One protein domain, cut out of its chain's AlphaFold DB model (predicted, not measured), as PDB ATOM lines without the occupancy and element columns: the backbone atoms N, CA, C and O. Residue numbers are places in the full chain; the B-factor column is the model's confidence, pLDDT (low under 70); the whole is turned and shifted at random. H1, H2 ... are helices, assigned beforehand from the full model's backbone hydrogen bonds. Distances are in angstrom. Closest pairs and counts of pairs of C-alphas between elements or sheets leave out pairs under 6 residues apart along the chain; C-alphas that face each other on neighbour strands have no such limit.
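Overview. This is residues 351 to 407 of the 416 residues of an uncharacterized protein of Acinetobacter sp. 3636 (UniProt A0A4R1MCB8). Three short helices cross one another steeply in a small cluster, their centres making a triangle, with H3 packed on both H1 and H2. A long loop, residues 383 to 396, reaches out from the cluster toward one end of the long axis and folds back to H3, while the link between H1 and H2 turns at the other end. You have 57 printed residues here, with three named helices in the order H1, H2, H3 and no named strand; the class is all helix. The whole is compact, with a radius of gyration of the C-alphas of 10.5 A, and its outline is only just elongated, with spans of 34 by 22 by 20 A.

Arrangement. Begin with H1, residues 351 to 363, and look from it to H2, residues 372 to 382. These two only just touch, with 3 pairs of C-alphas within 8 A, and H1 does so with residues 358 to 362 alone. Their closest C-alphas are those of Leu 358 and Ile 376, 6.9 A apart. They run opposite ways at a steep tilt of 69 degrees, only just short of about perpendicular. Now look to H3, residues 397 to 406, which touches H1 with 9 pairs of C-alphas within 8 A. The closest C-alphas of H1 and H3 are those of Ala 355 and Ile 402, 5.4 A apart. H1 and H3 run the same way at a steep tilt of 52 degrees. H3 also touches H2, and their closest C-alphas are those of Ser 373 and Ile 403, 6.2 A apart. H2 and H3 run opposite ways at a steep tilt of 54 degrees. The helix packing is mostly crossed. In H1, H2 and H3 every O i to N i+4 pair is within hydrogen-bond range.

Along the chain. Find C-alpha 351 at (240.985, 309.889, 245.583); from there H1 runs 17.8 A to C-alpha 363. Next find C-alpha 372 at (240.370, 324.068, 236.828), where H2 begins; it runs 15.5 A to C-alpha 382. H3 runs 14.5 A from C-alpha 397 to C-alpha 406 at (240.102, 315.860, 235.993).

Size, cuts and confidence. The two C-alphas farthest apart, those of Met 364 and Lys 391, are 34.0 A apart. The link from H1 to H2 is short, with 8 residues, and the link from H2 to H3 is long, with 14. The printed part has no cut. Look in the B-factor column for a mean pLDDT of 73.8 over the printed part; the model's confidence is under 70 at residues 351 to 352, 362 to 364, 366, 370 and 405 to 407.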
ATOM      1  N   GLU A 351     240.726 308.712 246.405       68.00
ATOM      2  CA  GLU A 351     240.985 309.889 245.583       68.00
ATOM      3  C   GLU A 351     240.235 309.855 244.245       68.00
ATOM      4  O   GLU A 351     239.906 310.913 243.718       68.00
ATOM      5  N   LEU A 352     239.934 308.667 243.705       68.69
ATOM      6  CA  LEU A 352     239.163 308.510 242.470       68.69
ATOM      7  C   LEU A 352     237.687 308.846 242.706       68.69
ATOM      8  O   LEU A 352     237.085 309.551 241.902       68.69
ATOM      9  N   LYS A 353     237.131 308.406 243.846       71.19
ATOM     10  CA  LYS A 353     235.792 308.817 244.297       71.19
ATOM     11  C   LYS A 353     235.684 310.332 244.359       71.19
ATOM     12  O   LYS A 353     234.800 310.926 243.752       71.19
ATOM     13  N   LEU A 354     236.630 310.934 245.074       72.06
ATOM     14  CA  LEU A 354     236.678 312.369 245.275       72.06
ATOM     15  C   LEU A 354     236.868 313.103 243.939       72.06
ATOM     16  O   LEU A 354     236.237 314.128 243.722       72.06
ATOM     17  N   ALA A 355     237.668 312.559 243.016       72.38
ATOM     18  CA  ALA A 355     237.835 313.112 241.676       72.38
ATOM     19  C   ALA A 355     236.537 313.084 240.852       72.38
ATOM     20  O   ALA A 355     236.226 314.092 240.224       72.38
ATOM     21  N   PHE A 356     235.763 311.992 240.882       70.69
ATOM     22  CA  PHE A 356     234.462 311.925 240.201       70.69
ATOM     23  C   PHE A 356     233.464 312.927 240.779       70.69
ATOM     24  O   PHE A 356     232.889 313.714 240.035       70.69
ATOM     25  N   GLU A 357     233.327 312.970 242.104       72.44
ATOM     26  CA  GLU A 357     232.418 313.905 242.775       72.44
ATOM     27  C   GLU A 357     232.814 315.372 242.553       72.44
ATOM     28  O   GLU A 357     231.979 316.263 242.654       72.44
ATOM     29  N   LEU A 358     234.099 315.661 242.336       74.69
ATOM     30  CA  LEU A 358     234.577 317.002 241.996       74.69
ATOM     31  C   LEU A 358     234.363 317.319 240.513       74.69
ATOM     32  O   LEU A 358     234.022 318.448 240.174       74.69
ATOM     33  N   TRP A 359     234.521 316.328 239.637       73.06
ATOM     34  CA  TRP A 359     234.243 316.456 238.210       73.06
ATOM     35  C   TRP A 359     232.758 316.737 237.954       73.06
ATOM     36  O   TRP A 359     232.435 317.678 237.235       73.06
ATOM     37  N   GLU A 360     231.854 315.993 238.592       70.00
ATOM     38  CA  GLU A 360     230.409 316.230 238.495       70.00
ATOM     39  C   GLU A 360     230.037 317.638 238.977       70.00
ATOM     40  O   GLU A 360     229.286 318.347 238.315       70.00
ATOM     41  N   GLU A 361     230.615 318.104 240.082       71.44
ATOM     42  CA  GLU A 361     230.331 319.448 240.593       71.44
ATOM     43  C   GLU A 361     230.812 320.562 239.654       71.44
ATOM     44  O   GLU A 361     230.115 321.561 239.462       71.44
ATOM     45  N   ILE A 362     231.986 320.391 239.042       69.56
ATOM     46  CA  ILE A 362     232.548 321.375 238.112       69.56
ATOM     47  C   ILE A 362     231.775 321.378 236.788       69.56
ATOM     48  O   ILE A 362     231.396 322.447 236.312       69.56
ATOM     49  N   TYR A 363     231.544 320.203 236.196       64.44
ATOM     50  CA  TYR A 363     231.064 320.081 234.816       64.44
ATOM     51  C   TYR A 363     229.560 319.836 234.687       64.44
ATOM     52  O   TYR A 363     228.973 320.271 233.702       64.44
ATOM     53  N   MET A 364     228.930 319.170 235.656       64.50
ATOM     54  CA  MET A 364     227.488 318.887 235.624       64.50
ATOM     55  C   MET A 364     226.693 319.909 236.445       64.50
ATOM     56  O   MET A 364     225.604 320.298 236.032       64.50
ATOM     57  N   ASN A 365     227.246 320.394 237.565       70.50
ATOM     58  CA  ASN A 365     226.564 321.347 238.456       70.50
ATOM     59  C   ASN A 365     227.057 322.801 238.324       70.50
ATOM     60  O   ASN A 365     226.598 323.671 239.063       70.50
ATOM     61  N   GLY A 366     227.986 323.080 237.402       64.50
ATOM     62  CA  GLY A 366     228.392 324.440 237.043       64.50
ATOM     63  C   GLY A 366     229.221 325.194 238.092       64.50
ATOM     64  O   GLY A 366     229.240 326.421 238.073       64.50
ATOM     65  N   LYS A 367     229.931 324.507 239.001       71.94
ATOM     66  CA  LYS A 367     230.780 325.143 240.036       71.94
ATOM     67  C   LYS A 367     232.196 325.500 239.557       71.94
ATOM     68  O   LYS A 367     233.144 325.493 240.341       71.94
ATOM     69  N   PHE A 368     232.371 325.784 238.269       72.44
ATOM     70  CA  PHE A 368     233.663 326.191 237.713       72.44
ATOM     71  C   PHE A 368     234.034 327.618 238.152       72.44
ATOM     72  O   PHE A 368     233.240 328.547 238.013       72.44
ATOM     73  N   ILE A 369     235.255 327.810 238.661       72.19
ATOM     74  CA  ILE A 369     235.750 329.084 239.199       72.19
ATOM     75  C   ILE A 369     237.141 329.370 238.654       72.19
ATOM     76  O   ILE A 369     238.110 328.762 239.104       72.19
ATOM     77  N   GLU A 370     237.226 330.360 237.759       69.56
ATOM     78  CA  GLU A 370     238.437 331.026 237.241       69.56
ATOM     79  C   GLU A 370     239.456 330.120 236.510       69.56
ATOM     80  O   GLU A 370     239.942 330.472 235.441       69.56
ATOM     81  N   SER A 371     239.790 328.948 237.054       75.88
ATOM     82  CA  SER A 371     240.602 327.889 236.460       75.88
ATOM     83  C   SER A 371     240.256 326.523 237.070       75.88
ATOM     84  O   SER A 371     239.772 326.428 238.203       75.88
ATOM     85  N   HIS A 372     240.591 325.442 236.361       70.50
ATOM     86  CA  HIS A 372     240.370 324.068 236.828       70.50
ATOM     87  C   HIS A 372     241.033 323.785 238.188       70.50
ATOM     88  O   HIS A 372     240.448 323.151 239.064       70.50
ATOM     89  N   SER A 373     242.253 324.293 238.385       77.56
ATOM     90  CA  SER A 373     243.001 324.131 239.633       77.56
ATOM     91  C   SER A 373     242.336 324.867 240.795       77.56
ATOM     92  O   SER A 373     242.141 324.269 241.848       77.56
ATOM     93  N   LYS A 374     241.913 326.127 240.598       80.44
ATOM     94  CA  LYS A 374     241.220 326.912 241.636       80.44
ATOM     95  C   LYS A 374     239.865 326.308 242.012       80.44
ATOM     96  O   LYS A 374     239.544 326.241 243.195       80.44
ATOM     97  N   SER A 375     239.129 325.799 241.023       80.06
ATOM     98  CA  SER A 375     237.851 325.104 241.232       80.06
ATOM     99  C   SER A 375     238.021 323.872 242.130       80.06
ATOM    100  O   SER A 375     237.262 323.671 243.075       80.06
ATOM    101  N   ILE A 376     239.070 323.076 241.893       79.19
ATOM    102  CA  ILE A 376     239.381 321.902 242.721       79.19
ATOM    103  C   ILE A 376     239.840 322.298 244.119       79.19
ATOM    104  O   ILE A 376     239.414 321.678 245.088       79.19
ATOM    105  N   GLU A 377     240.704 323.306 244.245       82.12
ATOM    106  CA  GLU A 377     241.166 323.779 245.553       82.12
ATOM    107  C   GLU A 377     239.995 324.222 246.435       82.12
ATOM    108  O   GLU A 377     239.919 323.820 247.596       82.12
ATOM    109  N   GLN A 378     239.060 324.996 245.878       82.19
ATOM    110  CA  GLN A 378     237.893 325.466 246.614       82.19
ATOM    111  C   GLN A 378     236.977 324.313 247.031       82.19
ATOM    112  O   GLN A 378     236.623 324.215 248.204       82.19
ATOM    113  N   LEU A 379     236.634 323.409 246.113       80.94
ATOM    114  CA  LEU A 379     235.752 322.287 246.434       80.94
ATOM    115  C   LEU A 379     236.397 321.294 247.422       80.94
ATOM    116  O   LEU A 379     235.705 320.706 248.253       80.94
ATOM    117  N   LEU A 380     237.725 321.126 247.383       79.56
ATOM    118  CA  LEU A 380     238.459 320.358 248.395       79.56
ATOM    119  C   LEU A 380     238.386 321.029 249.773       79.56
ATOM    120  O   LEU A 380     238.107 320.338 250.754       79.56
ATOM    121  N   CYS A 381     238.570 322.352 249.843       81.94
ATOM    122  CA  CYS A 381     238.376 323.127 251.074       81.94
ATOM    123  C   CYS A 381     236.948 322.987 251.621       81.94
ATOM    124  O   CYS A 381     236.773 322.730 252.810       81.94
ATOM    125  N   GLU A 382     235.927 323.117 250.768       78.81
ATOM    126  CA  GLU A 382     234.510 322.983 251.149       78.81
ATOM    127  C   GLU A 382     234.188 321.593 251.719       78.81
ATOM    128  O   GLU A 382     233.334 321.463 252.595       78.81
ATOM    129  N   ARG A 383     234.910 320.556 251.276       75.25
ATOM    130  CA  ARG A 383     234.795 319.183 251.796       75.25
ATOM    131  C   ARG A 383     235.740 318.871 252.963       75.25
ATOM    132  O   ARG A 383     235.831 317.718 253.377       75.25
ATOM    133  N   GLY A 384     236.409 319.881 253.521       77.69
ATOM    134  CA  GLY A 384     237.240 319.751 254.720       77.69
ATOM    135  C   GLY A 384     238.646 319.195 254.479       77.69
ATOM    136  O   GLY A 384     239.305 318.786 255.434       77.69
ATOM    137  N   TYR A 385     239.121 319.174 253.231       78.75
ATOM    138  CA  TYR A 385     240.506 318.835 252.904       78.75
ATOM    139  C   TYR A 385     241.374 320.096 252.872       78.75
ATOM    140  O   TYR A 385     240.926 321.153 252.442       78.75
ATOM    141  N   GLU A 386     242.644 319.984 253.261       81.31
ATOM    142  CA  GLU A 386     243.626 321.061 253.074       81.31
ATOM    143  C   GLU A 386     244.287 320.921 251.694       81.31
ATOM    144  O   GLU A 386     245.198 320.104 251.556       81.31
ATOM    145  N   PRO A 387     243.896 321.673 250.648       78.25
ATOM    146  CA  PRO A 387     244.441 321.494 249.298       78.25
ATOM    147  C   PRO A 387     245.901 321.952 249.176       78.25
ATOM    148  O   PRO A 387     246.580 321.607 248.207       78.25
ATOM    149  N   ARG A 388     246.402 322.712 250.158       79.00
ATOM    150  CA  ARG A 388     247.762 323.250 250.202       79.00
ATOM    151  C   ARG A 388     248.491 322.809 251.461       79.00
ATOM    152  O   ARG A 388     247.906 322.683 252.527       79.00
ATOM    153  N   SER A 389     249.793 322.588 251.326       73.62
ATOM    154  CA  SER A 389     250.692 322.271 252.434       73.62
ATOM    155  C   SER A 389     250.806 323.457 253.392       73.62
ATOM    156  O   SER A 389     251.239 324.532 252.989       73.62
ATOM    157  N   THR A 390     250.535 323.251 254.680       70.56
ATOM    158  CA  THR A 390     250.730 324.271 255.731       70.56
ATOM    159  C   THR A 390     252.197 324.659 255.952       70.56
ATOM    160  O   THR A 390     252.479 325.668 256.592       70.56
ATOM    161  N   LYS A 391     253.150 323.881 255.411       70.00
ATOM    162  CA  LYS A 391     254.595 324.152 255.501       70.00
ATOM    163  C   LYS A 391     255.168 324.858 254.274       70.00
ATOM    164  O   LYS A 391     256.093 325.648 254.418       70.00
ATOM    165  N   THR A 392     254.674 324.536 253.077       72.88
ATOM    166  CA  THR A 392     255.254 325.014 251.805       72.88
ATOM    167  C   THR A 392     254.298 325.871 250.982       72.88
ATOM    168  O   THR A 392     254.726 326.453 249.997       72.88
ATOM    169  N   TYR A 393     253.018 325.954 251.360       71.19
ATOM    170  CA  TYR A 393     251.934 326.656 250.653       71.19
ATOM    171  C   TYR A 393     251.650 326.179 249.211       71.19
ATOM    172  O   TYR A 393     250.710 326.654 248.565       71.19
ATOM    173  N   ASP A 394     252.396 325.186 248.726       74.50
ATOM    174  CA  ASP A 394     252.144 324.480 247.471       74.50
ATOM    175  C   ASP A 394     250.928 323.558 247.558       74.50
ATOM    176  O   ASP A 394     250.576 323.072 248.636       74.50
ATOM    177  N   LEU A 395     250.355 323.223 246.395       75.94
ATOM    178  CA  LEU A 395     249.364 322.155 246.270       75.94
ATOM    179  C   LEU A 395     249.883 320.853 246.892       75.94
ATOM    180  O   LEU A 395     250.985 320.378 246.572       75.94
ATOM    181  N   ASN A 396     249.069 320.261 247.760       77.50
ATOM    182  CA  ASN A 396     249.372 318.979 248.371       77.50
ATOM    183  C   ASN A 396     249.277 317.840 247.327       77.50
ATOM    184  O   ASN A 396     248.825 318.021 246.191       77.50
ATOM    185  N   ASN A 397     249.720 316.638 247.699       74.81
ATOM    186  CA  ASN A 397     249.734 315.500 246.773       74.81
ATOM    187  C   ASN A 397     248.329 315.053 246.338       74.81
ATOM    188  O   ASN A 397     248.184 314.557 245.224       74.81
ATOM    189  N   LEU A 398     247.314 315.237 247.186       74.12
ATOM    190  CA  LEU A 398     245.926 314.886 246.890       74.12
ATOM    191  C   LEU A 398     245.353 315.803 245.798       74.12
ATOM    192  O   LEU A 398     244.915 315.322 244.755       74.12
ATOM    193  N   ALA A 399     245.458 317.120 245.982       74.62
ATOM    194  CA  ALA A 399     245.016 318.129 245.029       74.62
ATOM    195  C   ALA A 399     245.737 317.980 243.681       74.62
ATOM    196  O   ALA A 399     245.090 317.990 242.637       74.62
ATOM    197  N   LYS A 400     247.057 317.732 243.685       77.19
ATOM    198  CA  LYS A 400     247.832 317.470 242.456       77.19
ATOM    199  C   LYS A 400     247.309 316.266 241.667       77.19
ATOM    200  O   LYS A 400     247.212 316.346 240.444       77.19
ATOM    201  N   ARG A 401     246.985 315.156 242.340       71.44
ATOM    202  CA  ARG A 401     246.465 313.941 241.684       71.44
ATOM    203  C   ARG A 401     245.062 314.156 241.131       71.44
ATOM    204  O   ARG A 401     244.804 313.769 239.999       71.44
ATOM    205  N   ILE A 402     244.190 314.813 241.893       75.69
ATOM    206  CA  ILE A 402     242.820 315.106 241.459       75.69
ATOM    207  C   ILE A 402     242.837 316.023 240.235       75.69
ATOM    208  O   ILE A 402     242.201 315.694 239.238       75.69
ATOM    209  N   ILE A 403     243.626 317.106 240.259       75.38
ATOM    210  CA  ILE A 403     243.807 318.008 239.107       75.38
ATOM    211  C   ILE A 403     244.297 317.233 237.877       75.38
ATOM    212  O   ILE A 403     243.784 317.444 236.784       75.38
ATOM    213  N   ALA A 404     245.246 316.308 238.041       71.00
ATOM    214  CA  ALA A 404     245.780 315.527 236.926       71.00
ATOM    215  C   ALA A 404     244.749 314.594 236.264       71.00
ATOM    216  O   ALA A 404     244.844 314.359 235.065       71.00
ATOM    217  N   VAL A 405     243.790 314.058 237.026       67.50
ATOM    218  CA  VAL A 405     242.760 313.131 236.513       67.50
ATOM    219  C   VAL A 405     241.567 313.874 235.904       67.50
ATOM    220  O   VAL A 405     240.882 313.346 235.036       67.50
ATOM    221  N   THR A 406     241.312 315.102 236.348       65.38
ATOM    222  CA  THR A 406     240.102 315.860 235.993       65.38
ATOM    223  C   THR A 406     240.343 316.942 234.933       65.38
ATOM    224  O   THR A 406     239.396 317.340 234.258       65.38
ATOM    225  N   ASN A 407     241.588 317.390 234.735       68.06
ATOM    226  CA  ASN A 407     241.931 318.410 233.746       68.06
ATOM    227  C   ASN A 407     242.042 317.826 232.319       68.06
ATOM    228  O   ASN A 407     242.904 316.988 232.047       68.06
TER     229      ASN A 407